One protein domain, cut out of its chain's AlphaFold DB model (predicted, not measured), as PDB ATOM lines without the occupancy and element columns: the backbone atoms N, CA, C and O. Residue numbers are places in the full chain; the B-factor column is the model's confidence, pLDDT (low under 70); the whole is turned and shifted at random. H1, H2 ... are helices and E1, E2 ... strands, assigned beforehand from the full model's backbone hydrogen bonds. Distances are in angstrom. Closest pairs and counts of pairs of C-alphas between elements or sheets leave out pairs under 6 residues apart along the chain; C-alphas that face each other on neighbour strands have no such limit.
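This is residues 16 to 124 of the 131 residues of an uncharacterized protein of Heterorhabditis bacteriophora (UniProt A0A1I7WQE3). One very long helix, H1, runs the length of the model; a shorter helix, H3, folds back beside its second half after a turn with the small H2, and a small strand hairpin, E1 and E2, packs on the middle of H1 through E1. Residues 16 to 37 of H1 stick out as a bare arm, which makes much of the length. The printed part has 109 residues with three named helices and two named strands, in the order H1, H2, H3, E1, E2; the two-stranded sheet is antiparallel and the class is mostly helix. The whole is extended, with a radius of gyration of the C-alphas of 22.6 A and spans of 84 by 27 by 25 A.

H1, residues 16 to 70, begins at C-alpha 16 (92.419, -5.329, -31.292) and is 81.2 A long. H2 is residues 75 to 78. H3, residues 81 to 103, is 32.8 A long and ends at C-alpha 103 (106.781, -26.397, 1.597). E1 is residues 109 to 112 and E2 residues 117 to 120, ending at C-alpha 120 (101.886, -39.759, -2.345).

H1 touches H3 with its residues 41 to 53 alone, the closest C-alphas being those of Ser 45 and Gln 102, 5.4 A apart. They run opposite ways at a shallow tilt of 31 degrees. H1 and H2 are close but not clearly touching, with C-alphas 68 and 75 at 5.4 A. The closest C-alphas of H1 and E1, Gly 44 and Phe 111, are 5.6 A apart. In the hairpin E1 and E2, N 110 and O 119 are 2.8 A apart, within hydrogen-bond range. Every O i to N i+4 pair is within range in H1 and H3; H2 is too short for one.

The C-alphas farthest apart, of Gln 16 and Phe 73, are 84.4 A apart. The printed part has no cut, and its four links are tight. The pLDDT is under 70 in 29 residues, among them 102 to 124.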
ATOM      1  N   GLN A  16      91.324  -5.571 -32.222       68.50
ATOM      2  CA  GLN A  16      92.419  -5.329 -31.292       68.50
ATOM      3  C   GLN A  16      91.977  -5.252 -29.823       68.50
ATOM      4  O   GLN A  16      92.640  -5.821 -28.962       68.50
ATOM      5  N   VAL A  17      90.850  -4.608 -29.505       71.31
ATOM      6  CA  VAL A  17      90.333  -4.510 -28.127       71.31
ATOM      7  C   VAL A  17      89.824  -5.869 -27.640       71.31
ATOM      8  O   VAL A  17      90.069  -6.240 -26.492       71.31
ATOM      9  N   ARG A  18      89.189  -6.661 -28.517       69.69
ATOM     10  CA  ARG A  18      88.797  -8.049 -28.203       69.69
ATOM     11  C   ARG A  18      90.014  -8.948 -27.982       69.69
ATOM     12  O   ARG A  18      90.020  -9.728 -27.032       69.69
ATOM     13  N   ALA A  19      91.049  -8.811 -28.810       75.88
ATOM     14  CA  ALA A  19      92.300  -9.545 -28.653       75.88
ATOM     15  C   ALA A  19      92.993  -9.197 -27.325       75.88
ATOM     16  O   ALA A  19      93.322 -10.097 -26.555       75.88
ATOM     17  N   VAL A  20      93.122  -7.909 -26.992       80.25
ATOM     18  CA  VAL A  20      93.726  -7.455 -25.727       80.25
ATOM     19  C   VAL A  20      92.938  -7.953 -24.513       80.25
ATOM     20  O   VAL A  20      93.536  -8.486 -23.580       80.25
ATOM     21  N   ALA A  21      91.604  -7.868 -24.542       76.88
ATOM     22  CA  ALA A  21      90.762  -8.382 -23.462       76.88
ATOM     23  C   ALA A  21      90.915  -9.903 -23.287       76.88
ATOM     24  O   ALA A  21      91.031 -10.389 -22.162       76.88
ATOM     25  N   SER A  22      90.978 -10.660 -24.390       78.38
ATOM     26  CA  SER A  22      91.185 -12.112 -24.333       78.38
ATOM     27  C   SER A  22      92.537 -12.484 -23.715       78.38
ATOM     28  O   SER A  22      92.598 -13.360 -22.853       78.38
ATOM     29  N   ILE A  23      93.604 -11.759 -24.068       87.44
ATOM     30  CA  ILE A  23      94.944 -11.958 -23.505       87.44
ATOM     31  C   ILE A  23      94.939 -11.642 -22.005       87.44
ATOM     32  O   ILE A  23      95.457 -12.427 -21.214       87.44
ATOM     33  N   GLN A  24      94.308 -10.540 -21.590       84.25
ATOM     34  CA  GLN A  24      94.225 -10.156 -20.181       84.25
ATOM     35  C   GLN A  24      93.480 -11.201 -19.334       84.25
ATOM     36  O   GLN A  24      93.910 -11.506 -18.220       84.25
ATOM     37  N   ILE A  25      92.402 -11.788 -19.861       86.38
ATOM     38  CA  ILE A  25      91.659 -12.860 -19.182       86.38
ATOM     39  C   ILE A  25      92.535 -14.107 -19.033       86.38
ATOM     40  O   ILE A  25      92.629 -14.648 -17.933       86.38
ATOM     41  N   ILE A  26      93.236 -14.525 -20.093       89.56
ATOM     42  CA  ILE A  26      94.142 -15.683 -20.047       89.56
ATOM     43  C   ILE A  26      95.242 -15.465 -19.001       89.56
ATOM     44  O   ILE A  26      95.469 -16.331 -18.158       89.56
ATOM     45  N   VAL A  27      95.881 -14.291 -19.002       89.88
ATOM     46  CA  VAL A  27      96.914 -13.939 -18.016       89.88
ATOM     47  C   VAL A  27      96.347 -13.974 -16.597       89.88
ATOM     48  O   VAL A  27      96.960 -14.560 -15.707       89.88
ATOM     49  N   THR A  28      95.152 -13.421 -16.383       85.38
ATOM     50  CA  THR A  28      94.494 -13.421 -15.066       85.38
ATOM     51  C   THR A  28      94.192 -14.844 -14.591       85.38
ATOM     52  O   THR A  28      94.446 -15.168 -13.431       85.38
ATOM     53  N   CYS A  29      93.712 -15.722 -15.476       84.06
ATOM     54  CA  CYS A  29      93.468 -17.128 -15.159       84.06
ATOM     55  C   CYS A  29      94.760 -17.873 -14.797       84.06
ATOM     56  O   CYS A  29      94.784 -18.590 -13.800       84.06
ATOM     57  N   VAL A  30      95.843 -17.680 -15.557       88.25
ATOM     58  CA  VAL A  30      97.142 -18.324 -15.285       88.25
ATOM     59  C   VAL A  30      97.711 -17.869 -13.941       88.25
ATOM     60  O   VAL A  30      98.133 -18.700 -13.138       88.25
ATOM     61  N   VAL A  31      97.671 -16.563 -13.657       85.44
ATOM     62  CA  VAL A  31      98.128 -16.011 -12.373       85.44
ATOM     63  C   VAL A  31      97.273 -16.536 -11.217       85.44
ATOM     64  O   VAL A  31      97.817 -16.934 -10.189       85.44
ATOM     65  N   SER A  32      95.947 -16.594 -11.385       79.56
ATOM     66  CA  SER A  32      95.029 -17.113 -10.364       79.56
ATOM     67  C   SER A  32      95.289 -18.589 -10.049       79.56
ATOM     68  O   SER A  32      95.397 -18.949  -8.877       79.56
ATOM     69  N   LEU A  33      95.472 -19.429 -11.075       80.88
ATOM     70  CA  LEU A  33      95.803 -20.846 -10.905       80.88
ATOM     71  C   LEU A  33      97.151 -21.035 -10.201       80.88
ATOM     72  O   LEU A  33      97.247 -21.826  -9.263       80.88
ATOM     73  N   GLY A  34      98.176 -20.276 -10.600       78.62
ATOM     74  CA  GLY A  34      99.487 -20.319  -9.949       78.62
ATOM     75  C   GLY A  34      99.410 -19.961  -8.463       78.62
ATOM     76  O   GLY A  34      99.972 -20.661  -7.621       78.62
ATOM     77  N   LEU A  35      98.650 -18.915  -8.123       78.44
ATOM     78  CA  LEU A  35      98.461 -18.493  -6.737       78.44
ATOM     79  C   LEU A  35      97.711 -19.552  -5.912       78.44
ATOM     80  O   LEU A  35      98.105 -19.840  -4.784       78.44
ATOM     81  N   GLN A  36      96.660 -20.162  -6.472       71.25
ATOM     82  CA  GLN A  36      95.881 -21.207  -5.797       71.25
ATOM     83  C   GLN A  36      96.733 -22.431  -5.450       71.25
ATOM     84  O   GLN A  36      96.621 -22.951  -4.340       71.25
ATOM     85  N   ILE A  37      97.619 -22.864  -6.353       72.88
ATOM     86  CA  ILE A  37      98.526 -23.994  -6.104       72.88
ATOM     87  C   ILE A  37      99.444 -23.694  -4.913       72.88
ATOM     88  O   ILE A  37      99.558 -24.513  -4.001       72.88
ATOM     89  N   ILE A  38     100.049 -22.503  -4.880       74.81
ATOM     90  CA  ILE A  38     100.921 -22.081  -3.773       74.81
ATOM     91  C   ILE A  38     100.138 -22.061  -2.454       74.81
ATOM     92  O   ILE A  38     100.611 -22.583  -1.445       74.81
ATOM     93  N   PHE A  39      98.921 -21.515  -2.464       73.62
ATOM     94  CA  PHE A  39      98.060 -21.478  -1.282       73.62
ATOM     95  C   PHE A  39      97.726 -22.877  -0.752       73.62
ATOM     96  O   PHE A  39      97.806 -23.098   0.455       73.62
ATOM     97  N   ILE A  40      97.397 -23.830  -1.628       70.50
ATOM     98  CA  ILE A  40      97.081 -25.211  -1.231       70.50
ATOM     99  C   ILE A  40      98.293 -25.881  -0.570       70.50
ATOM    100  O   ILE A  40      98.141 -26.519   0.472       70.50
ATOM    101  N   VAL A  41      99.496 -25.697  -1.125       69.44
ATOM    102  CA  VAL A  41     100.738 -26.248  -0.556       69.44
ATOM    103  C   VAL A  41     101.016 -25.663   0.829       69.44
ATOM    104  O   VAL A  41     101.276 -26.405   1.777       69.44
ATOM    105  N   VAL A  42     100.908 -24.340   0.977       74.38
ATOM    106  CA  VAL A  42     101.153 -23.666   2.259       74.38
ATOM    107  C   VAL A  42     100.135 -24.105   3.310       74.38
ATOM    108  O   VAL A  42     100.528 -24.496   4.407       74.38
ATOM    109  N   ILE A  43      98.839 -24.107   2.983       74.19
ATOM    110  CA  ILE A  43      97.779 -24.506   3.920       74.19
ATOM    111  C   ILE A  43      97.941 -25.975   4.333       74.19
ATOM    112  O   ILE A  43      97.865 -26.284   5.524       74.19
ATOM    113  N   GLY A  44      98.219 -26.872   3.382       68.31
ATOM    114  CA  GLY A  44      98.462 -28.289   3.667       68.31
ATOM    115  C   GLY A  44      99.667 -28.506   4.587       68.31
ATOM    116  O   GLY A  44      99.595 -29.289   5.535       68.31
ATOM    117  N   SER A  45     100.753 -27.760   4.363       71.44
ATOM    118  CA  SER A  45     101.952 -27.795   5.208       71.44
ATOM    119  C   SER A  45     101.684 -27.278   6.631       71.44
ATOM    120  O   SER A  45     102.070 -27.920   7.616       71.44
ATOM    121  N   ILE A  46     100.951 -26.164   6.775       76.25
ATOM    122  CA  ILE A  46     100.539 -25.632   8.087       76.25
ATOM    123  C   ILE A  46      99.686 -26.662   8.831       76.25
ATOM    124  O   ILE A  46      99.944 -26.946  10.001       76.25
ATOM    125  N   TYR A  47      98.698 -27.253   8.158       75.56
ATOM    126  CA  TYR A  47      97.816 -28.245   8.767       75.56
ATOM    127  C   TYR A  47      98.598 -29.460   9.284       75.56
ATOM    128  O   TYR A  47      98.443 -29.849  10.441       75.56
ATOM    129  N   MET A  48      99.500 -30.013   8.468       73.19
ATOM    130  CA  MET A  48     100.299 -31.182   8.846       73.19
ATOM    131  C   MET A  48     101.271 -30.916   9.985       73.19
ATOM    132  O   MET A  48     101.359 -31.704  10.927       73.19
ATOM    133  N   SER A  49     102.002 -29.807   9.902       74.25
ATOM    134  CA  SER A  49     102.937 -29.408  10.951       74.25
ATOM    135  C   SER A  49     102.215 -29.176  12.288       74.25
ATOM    136  O   SER A  49     102.689 -29.636  13.327       74.25
ATOM    137  N   SER A  50     101.020 -28.577  12.254       77.56
ATOM    138  CA  SER A  50     100.174 -28.367  13.438       77.56
ATOM    139  C   SER A  50      99.603 -29.671  14.000       77.56
ATOM    140  O   SER A  50      99.564 -29.848  15.215       77.56
ATOM    141  N   PHE A  51      99.190 -30.603  13.137       78.94
ATOM    142  CA  PHE A  51      98.680 -31.909  13.559       78.94
ATOM    143  C   PHE A  51      99.753 -32.719  14.299       78.94
ATOM    144  O   PHE A  51      99.523 -33.195  15.405       78.94
ATOM    145  N   ILE A  52     100.963 -32.801  13.744       80.00
ATOM    146  CA  ILE A  52     102.077 -33.509  14.393       80.00
ATOM    147  C   ILE A  52     102.467 -32.829  15.710       80.00
ATOM    148  O   ILE A  52     102.726 -33.507  16.702       80.00
ATOM    149  N   ALA A  53     102.472 -31.493  15.749       82.44
ATOM    150  CA  ALA A  53     102.696 -30.746  16.984       82.44
ATOM    151  C   ALA A  53     101.687 -31.125  18.078       82.44
ATOM    152  O   ALA A  53     102.070 -31.331  19.230       82.44
ATOM    153  N   PHE A  54     100.410 -31.237  17.711       85.12
ATOM    154  CA  PHE A  54      99.336 -31.621  18.617       85.12
ATOM    155  C   PHE A  54      99.514 -33.045  19.162       85.12
ATOM    156  O   PHE A  54      99.390 -33.250  20.371       85.12
ATOM    157  N   GLU A  55      99.872 -34.007  18.311       86.44
ATOM    158  CA  GLU A  55     100.148 -35.388  18.731       86.44
ATOM    159  C   GLU A  55     101.330 -35.455  19.710       86.44
ATOM    160  O   GLU A  55     101.224 -36.042  20.790       86.44
ATOM    161  N   ILE A  56     102.439 -34.770  19.398       86.31
ATOM    162  CA  ILE A  56     103.618 -34.722  20.277       86.31
ATOM    163  C   ILE A  56     103.260 -34.096  21.631       86.31
ATOM    164  O   ILE A  56     103.640 -34.624  22.677       86.31
ATOM    165  N   LEU A  57     102.514 -32.987  21.637       88.00
ATOM    166  CA  LEU A  57     102.080 -32.337  22.875       88.00
ATOM    167  C   LEU A  57     101.173 -33.247  23.709       88.00
ATOM    168  O   LEU A  57     101.336 -33.321  24.927       88.00
ATOM    169  N   THR A  58     100.255 -33.964  23.065       86.88
ATOM    170  CA  THR A  58      99.332 -34.896  23.722       86.88
ATOM    171  C   THR A  58     100.079 -36.052  24.389       86.88
ATOM    172  O   THR A  58      99.842 -36.352  25.565       86.88
ATOM    173  N   ILE A  59     101.037 -36.660  23.684       87.88
ATOM    174  CA  ILE A  59     101.890 -37.727  24.228       87.88
ATOM    175  C   ILE A  59     102.719 -37.198  25.402       87.88
ATOM    176  O   ILE A  59     102.716 -37.795  26.481       87.88
ATOM    177  N   SER A  60     103.368 -36.042  25.246       85.56
ATOM    178  CA  SER A  60     104.164 -35.424  26.311       85.56
ATOM    179  C   SER A  60     103.337 -35.110  27.555       85.56
ATOM    180  O   SER A  60     103.787 -35.356  28.674       85.56
ATOM    181  N   LEU A  61     102.107 -34.615  27.392       86.81
ATOM    182  CA  LEU A  61     101.206 -34.331  28.509       86.81
ATOM    183  C   LEU A  61     100.732 -35.614  29.207       86.81
ATOM    184  O   LEU A  61     100.566 -35.643  30.429       86.81
ATOM    185  N   THR A  62     100.562 -36.690  28.442       89.25
ATOM    186  CA  THR A  62     100.219 -38.014  28.970       89.25
ATOM    187  C   THR A  62     101.367 -38.572  29.807       89.25
ATOM    188  O   THR A  62     101.151 -38.964  30.952       89.25
ATOM    189  N   ILE A  63     102.599 -38.514  29.293       87.62
ATOM    190  CA  ILE A  63     103.811 -38.922  30.019       87.62
ATOM    191  C   ILE A  63     103.991 -38.074  31.282       87.62
ATOM    192  O   ILE A  63     104.234 -38.613  32.359       87.62
ATOM    193  N   HIS A  64     103.804 -36.757  31.181       84.94
ATOM    194  CA  HIS A  64     103.829 -35.851  32.326       84.94
ATOM    195  C   HIS A  64     102.849 -36.312  33.410       84.94
ATOM    196  O   HIS A  64     103.237 -36.478  34.564       84.94
ATOM    197  N   ARG A  65     101.572 -36.538  33.075       87.31
ATOM    198  CA  ARG A  65     100.572 -37.005  34.054       87.31
ATOM    199  C   ARG A  65     100.920 -38.379  34.625       87.31
ATOM    200  O   ARG A  65     100.747 -38.600  35.823       87.31
ATOM    201  N   PHE A  66     101.458 -39.274  33.803       89.56
ATOM    202  CA  PHE A  66     101.882 -40.602  34.231       89.56
ATOM    203  C   PHE A  66     103.021 -40.539  35.262       89.56
ATOM    204  O   PHE A  66     102.930 -41.169  36.314       89.56
ATOM    205  N   ILE A  67     104.037 -39.702  35.030       86.88
ATOM    206  CA  ILE A  67     105.152 -39.490  35.971       86.88
ATOM    207  C   ILE A  67     104.651 -38.922  37.300       86.88
ATOM    208  O   ILE A  67     105.058 -39.396  38.360       86.88
ATOM    209  N   TYR A  68     103.736 -37.949  37.259       84.25
ATOM    210  CA  TYR A  68     103.118 -37.403  38.473       84.25
ATOM    211  C   TYR A  68     102.326 -38.449  39.260       84.25
ATOM    212  O   TYR A  68     102.275 -38.374  40.486       84.25
ATOM    213  N   THR A  69     101.735 -39.425  38.570       88.25
ATOM    214  CA  THR A  69     100.978 -40.508  39.207       88.25
ATOM    215  C   THR A  69     101.907 -41.534  39.858       88.25
ATOM    216  O   THR A  69     101.646 -41.967  40.975       88.25
ATOM    217  N   LEU A  70     103.007 -41.908  39.193       90.94
ATOM    218  CA  LEU A  70     103.945 -42.910  39.711       90.94
ATOM    219  C   LEU A  70     104.882 -42.373  40.802       90.94
ATOM    220  O   LEU A  70     105.204 -43.092  41.743       90.94
ATOM    221  N   LEU A  71     105.364 -41.134  40.661       88.19
ATOM    222  CA  LEU A  71     106.432 -40.569  41.493       88.19
ATOM    223  C   LEU A  71     106.067 -39.160  41.999       88.19
ATOM    224  O   LEU A  71     106.761 -38.186  41.682       88.19
ATOM    225  N   PRO A  72     105.021 -39.024  42.835       82.56
ATOM    226  CA  PRO A  72     104.492 -37.722  43.246       82.56
ATOM    227  C   PRO A  72     105.514 -36.854  43.999       82.56
ATOM    228  O   PRO A  72     105.509 -35.633  43.867       82.56
ATOM    229  N   PHE A  73     106.436 -37.469  44.748       81.31
ATOM    230  CA  PHE A  73     107.437 -36.751  45.549       81.31
ATOM    231  C   PHE A  73     108.631 -36.222  44.736       81.31
ATOM    232  O   PHE A  73     109.296 -35.279  45.161       81.31
ATOM    233  N   VAL A  74     108.913 -36.810  43.566       80.38
ATOM    234  CA  VAL A  74     110.063 -36.448  42.709       80.38
ATOM    235  C   VAL A  74     109.628 -35.602  41.506       80.38
ATOM    236  O   VAL A  74     110.403 -34.776  41.017       80.38
ATOM    237  N   ALA A  75     108.367 -35.735  41.081       73.44
ATOM    238  CA  ALA A  75     107.767 -35.007  39.965       73.44
ATOM    239  C   ALA A  75     108.018 -33.480  39.957       73.44
ATOM    240  O   ALA A  75     108.450 -32.975  38.919       73.44
ATOM    241  N   PRO A  76     107.857 -32.724  41.066       74.88
ATOM    242  CA  PRO A  76     108.056 -31.271  41.031       74.88
ATOM    243  C   PRO A  76     109.518 -30.843  40.822       74.88
ATOM    244  O   PRO A  76     109.761 -29.734  40.353       74.88
ATOM    245  N   LYS A  77     110.503 -31.700  41.135       74.06
ATOM    246  CA  LYS A  77     111.921 -31.429  40.837       74.06
ATOM    247  C   LYS A  77     112.282 -31.780  39.395       74.06
ATOM    248  O   LYS A  77     113.078 -31.075  38.782       74.06
ATOM    249  N   LEU A  78     111.709 -32.864  38.870       68.56
ATOM    250  CA  LEU A  78     112.001 -33.358  37.525       68.56
ATOM    251  C   LEU A  78     111.321 -32.520  36.432       68.56
ATOM    252  O   LEU A  78     111.834 -32.428  35.325       68.56
ATOM    253  N   LEU A  79     110.187 -31.888  36.743       69.94
ATOM    254  CA  LEU A  79     109.361 -31.157  35.784       69.94
ATOM    255  C   LEU A  79     109.280 -29.662  36.114       69.94
ATOM    256  O   LEU A  79     108.220 -29.070  36.299       69.94
ATOM    257  N   SER A  80     110.457 -29.045  36.188       79.69
ATOM    258  CA  SER A  80     110.597 -27.599  36.356       79.69
ATOM    259  C   SER A  80     110.075 -26.829  35.136       79.69
ATOM    260  O   SER A  80     110.212 -27.268  33.991       79.69
ATOM    261  N   ALA A  81     109.567 -25.614  35.365       78.50
ATOM    262  CA  ALA A  81     109.153 -24.687  34.309       78.50
ATOM    263  C   ALA A  81     110.266 -24.405  33.278       78.50
ATOM    264  O   ALA A  81     109.973 -24.103  32.122       78.50
ATOM    265  N   ALA A  82     111.539 -24.525  33.669       82.88
ATOM    266  CA  ALA A  82     112.670 -24.396  32.751       82.88
ATOM    267  C   ALA A  82     112.707 -25.526  31.706       82.88
ATOM    268  O   ALA A  82     112.939 -25.267  30.526       82.88
ATOM    269  N   ILE A  83     112.418 -26.760  32.123       83.06
ATOM    270  CA  ILE A  83     112.402 -27.938  31.246       83.06
ATOM    271  C   ILE A  83     111.221 -27.848  30.280       83.06
ATOM    272  O   ILE A  83     111.385 -28.104  29.091       83.06
ATOM    273  N   LEU A  84     110.060 -27.394  30.762       82.94
ATOM    274  CA  LEU A  84     108.897 -27.156  29.907       82.94
ATOM    275  C   LEU A  84     109.185 -26.098  28.832       82.94
ATOM    276  O   LEU A  84     108.859 -26.309  27.667       82.94
ATOM    277  N   LYS A  85     109.823 -24.980  29.208       86.00
ATOM    278  CA  LYS A  85     110.234 -23.942  28.249       86.00
ATOM    279  C   LYS A  85     111.207 -24.495  27.211       86.00
ATOM    280  O   LYS A  85     110.988 -24.283  26.025       86.00
ATOM    281  N   GLY A  86     112.224 -25.246  27.641       88.56
ATOM    282  CA  GLY A  86     113.176 -25.892  26.735       88.56
ATOM    283  C   GLY A  86     112.498 -26.864  25.765       88.56
ATOM    284  O   GLY A  86     112.748 -26.805  24.564       88.56
ATOM    285  N   PHE A  87     111.582 -27.697  26.264       85.31
ATOM    286  CA  PHE A  87     110.797 -28.612  25.438       85.31
ATOM    287  C   PHE A  87     109.954 -27.864  24.397       85.31
ATOM    288  O   PHE A  87     109.989 -28.220  23.221       85.31
ATOM    289  N   LEU A  88     109.258 -26.792  24.794       86.69
ATOM    290  CA  LEU A  88     108.485 -25.967  23.863       86.69
ATOM    291  C   LEU A  88     109.370 -25.324  22.788       86.69
ATOM    292  O   LEU A  88     108.982 -25.281  21.625       86.69
ATOM    293  N   THR A  89     110.559 -24.839  23.158       89.50
ATOM    294  CA  THR A  89     111.510 -24.256  22.203       89.50
ATOM    295  C   THR A  89     111.989 -25.293  21.190       89.50
ATOM    296  O   THR A  89     111.986 -25.019  19.993       89.50
ATOM    297  N   ILE A  90     112.351 -26.497  21.642       89.38
ATOM    298  CA  ILE A  90     112.766 -27.592  20.753       89.38
ATOM    299  C   ILE A  90     111.615 -27.996  19.825       89.38
ATOM    300  O   ILE A  90     111.822 -28.157  18.624       89.38
ATOM    301  N   LEU A  91     110.399 -28.104  20.360       87.31
ATOM    302  CA  LEU A  91     109.199 -28.433  19.592       87.31
ATOM    303  C   LEU A  91     108.907 -27.372  18.522       87.31
ATOM    304  O   LEU A  91     108.626 -27.713  17.376       87.31
ATOM    305  N   PHE A  92     109.054 -26.089  18.854       85.81
ATOM    306  CA  PHE A  92     108.905 -24.994  17.898       85.81
ATOM    307  C   PHE A  92     109.947 -25.050  16.771       85.81
ATOM    308  O   PHE A  92     109.602 -24.885  15.597       85.81
ATOM    309  N   ILE A  93     111.213 -25.327  17.106       89.81
ATOM    310  CA  ILE A  93     112.286 -25.503  16.115       89.81
ATOM    311  C   ILE A  93     111.970 -26.692  15.199       89.81
ATOM    312  O   ILE A  93     112.047 -26.563  13.979       89.81
ATOM    313  N   PHE A  94     111.553 -27.826  15.768       86.88
ATOM    314  CA  PHE A  94     111.177 -29.019  15.012       86.88
ATOM    315  C   PHE A  94     110.030 -28.743  14.029       86.88
ATOM    316  O   PHE A  94     110.148 -29.065  12.849       86.88
ATOM    317  N   ILE A  95     108.955 -28.093  14.483       83.12
ATOM    318  CA  ILE A  95     107.805 -27.735  13.638       83.12
ATOM    319  C   ILE A  95     108.226 -26.784  12.521       83.12
ATOM    320  O   ILE A  95     107.800 -26.962  11.385       83.12
ATOM    321  N   SER A  96     109.085 -25.806  12.818       84.19
ATOM    322  CA  SER A  96     109.576 -24.845  11.823       84.19
ATOM    323  C   SER A  96     110.386 -25.533  10.718       84.19
ATOM    324  O   SER A  96     110.186 -25.256   9.537       84.19
ATOM    325  N   ILE A  97     111.262 -26.473  11.089       85.19
ATOM    326  CA  ILE A  97     112.032 -27.284  10.134       85.19
ATOM    327  C   ILE A  97     111.093 -28.182   9.324       85.19
ATOM    328  O   ILE A  97     111.194 -28.237   8.099       85.19
ATOM    329  N   PHE A  98     110.149 -28.853   9.984       79.25
ATOM    330  CA  PHE A  98     109.190 -29.733   9.322       79.25
ATOM    331  C   PHE A  98     108.307 -28.967   8.329       79.25
ATOM    332  O   PHE A  98     108.100 -29.418   7.207       79.25
ATOM    333  N   PHE A  99     107.851 -27.774   8.706       78.75
ATOM    334  CA  PHE A  99     107.103 -26.868   7.843       78.75
ATOM    335  C   PHE A  99     107.910 -26.449   6.604       78.75
ATOM    336  O   PHE A  99     107.396 -26.511   5.487       78.75
ATOM    337  N   ALA A 100     109.187 -26.089   6.778       78.81
ATOM    338  CA  ALA A 100     110.076 -25.738   5.670       78.81
ATOM    339  C   ALA A 100     110.300 -26.917   4.705       78.81
ATOM    340  O   ALA A 100     110.281 -26.744   3.483       78.81
ATOM    341  N   ILE A 101     110.450 -28.131   5.242       75.19
ATOM    342  CA  ILE A 101     110.578 -29.348   4.434       75.19
ATOM    343  C   ILE A 101     109.284 -29.625   3.657       75.19
ATOM    344  O   ILE A 101     109.362 -29.968   2.485       75.19
ATOM    345  N   GLN A 102     108.114 -29.429   4.268       69.94
ATOM    346  CA  GLN A 102     106.806 -29.670   3.644       69.94
ATOM    347  C   GLN A 102     106.407 -28.622   2.593       69.94
ATOM    348  O   GLN A 102     105.655 -28.934   1.675       69.94
ATOM    349  N   ILE A 103     106.910 -27.383   2.689       69.56
ATOM    350  CA  ILE A 103     106.781 -26.397   1.597       69.56
ATOM    351  C   ILE A 103     107.555 -26.860   0.357       69.56
ATOM    352  O   ILE A 103     107.178 -26.552  -0.775       69.56
ATOM    353  N   THR A 104     108.648 -27.592   0.559       67.94
ATOM    354  CA  THR A 104     109.493 -28.059  -0.534       67.94
ATOM    355  C   THR A 104     108.940 -29.395  -1.060       67.94
ATOM    356  O   THR A 104     108.648 -30.282  -0.260       67.94
ATOM    357  N   PRO A 105     108.848 -29.636  -2.383       58.19
ATOM    358  CA  PRO A 105     108.367 -30.912  -2.948       58.19
ATOM    359  C   PRO A 105     109.293 -32.124  -2.684       58.19
ATOM    360  O   PRO A 105     109.198 -33.150  -3.351       58.19
ATOM    361  N   VAL A 106     110.201 -32.036  -1.709       57.62
ATOM    362  CA  VAL A 106     111.184 -33.071  -1.360       57.62
ATOM    363  C   VAL A 106     110.512 -34.304  -0.753       57.62
ATOM    364  O   VAL A 106     110.961 -35.421  -1.000       57.62
ATOM    365  N   MET A 107     109.427 -34.117   0.003       56.06
ATOM    366  CA  MET A 107     108.725 -35.203   0.700       56.06
ATOM    367  C   MET A 107     107.826 -36.052  -0.212       56.06
ATOM    368  O   MET A 107     107.393 -37.113   0.220       56.06
ATOM    369  N   GLY A 108     107.533 -35.633  -1.452       53.78
ATOM    370  CA  GLY A 108     106.641 -36.400  -2.338       53.78
ATOM    371  C   GLY A 108     105.212 -36.546  -1.797       53.78
ATOM    372  O   GLY A 108     104.529 -37.528  -2.069       53.78
ATOM    373  N   VAL A 109     104.748 -35.596  -0.979       57.94
ATOM    374  CA  VAL A 109     103.406 -35.623  -0.389       57.94
ATOM    375  C   VAL A 109     102.625 -34.415  -0.887       57.94
ATOM    376  O   VAL A 109     102.978 -33.274  -0.605       57.94
ATOM    377  N   LEU A 110     101.541 -34.672  -1.612       59.38
ATOM    378  CA  LEU A 110     100.587 -33.667  -2.059       59.38
ATOM    379  C   LEU A 110      99.323 -33.743  -1.204       59.38
ATOM    380  O   LEU A 110      98.780 -34.817  -0.936       59.38
ATOM    381  N   PHE A 111      98.851 -32.587  -0.747       60.31
ATOM    382  CA  PHE A 111      97.603 -32.486   0.000       60.31
ATOM    383  C   PHE A 111      96.439 -32.285  -0.970       60.31
ATOM    384  O   PHE A 111      96.456 -31.347  -1.767       60.31
ATOM    385  N   CYS A 112      95.423 -33.148  -0.912       59.78
ATOM    386  CA  CYS A 112      94.208 -32.982  -1.701       59.78
ATOM    387  C   CYS A 112      93.189 -32.141  -0.912       59.78
ATOM    388  O   CYS A 112      92.609 -32.649   0.049       59.78
ATOM    389  N   PRO A 113      92.907 -30.883  -1.302       50.84
ATOM    390  CA  PRO A 113      92.013 -30.009  -0.538       50.84
ATOM    391  C   PRO A 113      90.545 -30.464  -0.566       50.84
ATOM    392  O   PRO A 113      89.790 -30.138   0.340       50.84
ATOM    393  N   VAL A 114      90.136 -31.230  -1.585       60.78
ATOM    394  CA  VAL A 114      88.750 -31.705  -1.741       60.78
ATOM    395  C   VAL A 114      88.431 -32.853  -0.780       60.78
ATOM    396  O   VAL A 114      87.323 -32.935  -0.264       60.78
ATOM    397  N   SER A 115      89.398 -33.737  -0.533       58.06
ATOM    398  CA  SER A 115      89.217 -34.914   0.325       58.06
ATOM    399  C   SER A 115      89.898 -34.791   1.688       58.06
ATOM    400  O   SER A 115      89.717 -35.666   2.529       58.06
ATOM    401  N   MET A 116      90.693 -33.737   1.909       54.75
ATOM    402  CA  MET A 116      91.589 -33.589   3.065       54.75
ATOM    403  C   MET A 116      92.536 -34.793   3.256       54.75
ATOM    404  O   MET A 116      93.037 -35.031   4.355       54.75
ATOM    405  N   MET A 117      92.786 -35.569   2.194       51.09
ATOM    406  CA  MET A 117      93.650 -36.750   2.223       51.09
ATOM    407  C   MET A 117      95.041 -36.449   1.654       51.09
ATOM    408  O   MET A 117      95.218 -35.583   0.792       51.09
ATOM    409  N   ARG A 118      96.040 -37.198   2.139       57.41
ATOM    410  CA  ARG A 118      97.398 -37.215   1.580       57.41
ATOM    411  C   ARG A 118      97.439 -38.072   0.324       57.41
ATOM    412  O   ARG A 118      96.979 -39.208   0.346       57.41
ATOM    413  N   ILE A 119      98.046 -37.541  -0.731       63.28
ATOM    414  CA  ILE A 119      98.390 -38.279  -1.943       63.28
ATOM    415  C   ILE A 119      99.916 -38.334  -2.020       63.28
ATOM    416  O   ILE A 119     100.582 -37.301  -1.964       63.28
ATOM    417  N   TYR A 120     100.461 -39.541  -2.118       60.88
ATOM    418  CA  TYR A 120     101.886 -39.759  -2.345       60.88
ATOM    419  C   TYR A 120     102.175 -39.596  -3.838       60.88
ATOM    420  O   TYR A 120     101.446 -40.130  -4.673       60.88
ATOM    421  N   VAL A 121     103.196 -38.818  -4.170       61.94
ATOM    422  CA  VAL A 121     103.647 -38.554  -5.538       61.94
ATOM    423  C   VAL A 121     105.157 -38.721  -5.575       61.94
ATOM    424  O   VAL A 121     105.833 -38.230  -4.675       61.94
ATOM    425  N   ASP A 122     105.656 -39.378  -6.627       55.16
ATOM    426  CA  ASP A 122     107.066 -39.740  -6.816       55.16
ATOM    427  C   ASP A 122     108.016 -38.559  -6.581       55.16
ATOM    428  O   ASP A 122     108.282 -37.735  -7.458       55.16
ATOM    429  N   GLY A 123     108.522 -38.484  -5.350       57.09
ATOM    430  CA  GLY A 123     109.469 -37.485  -4.877       57.09
ATOM    431  C   GLY A 123     110.778 -38.138  -4.426       57.09
ATOM    432  O   GLY A 123     110.783 -39.295  -4.000       57.09
ATOM    433  N   PRO A 124     111.911 -37.414  -4.460       56.34
ATOM    434  CA  PRO A 124     113.220 -37.964  -4.093       56.34
ATOM    435  C   PRO A 124     113.283 -38.494  -2.645       56.34
ATOM    436  O   PRO A 124     114.109 -39.358  -2.356       56.34
TER     437      PRO A 124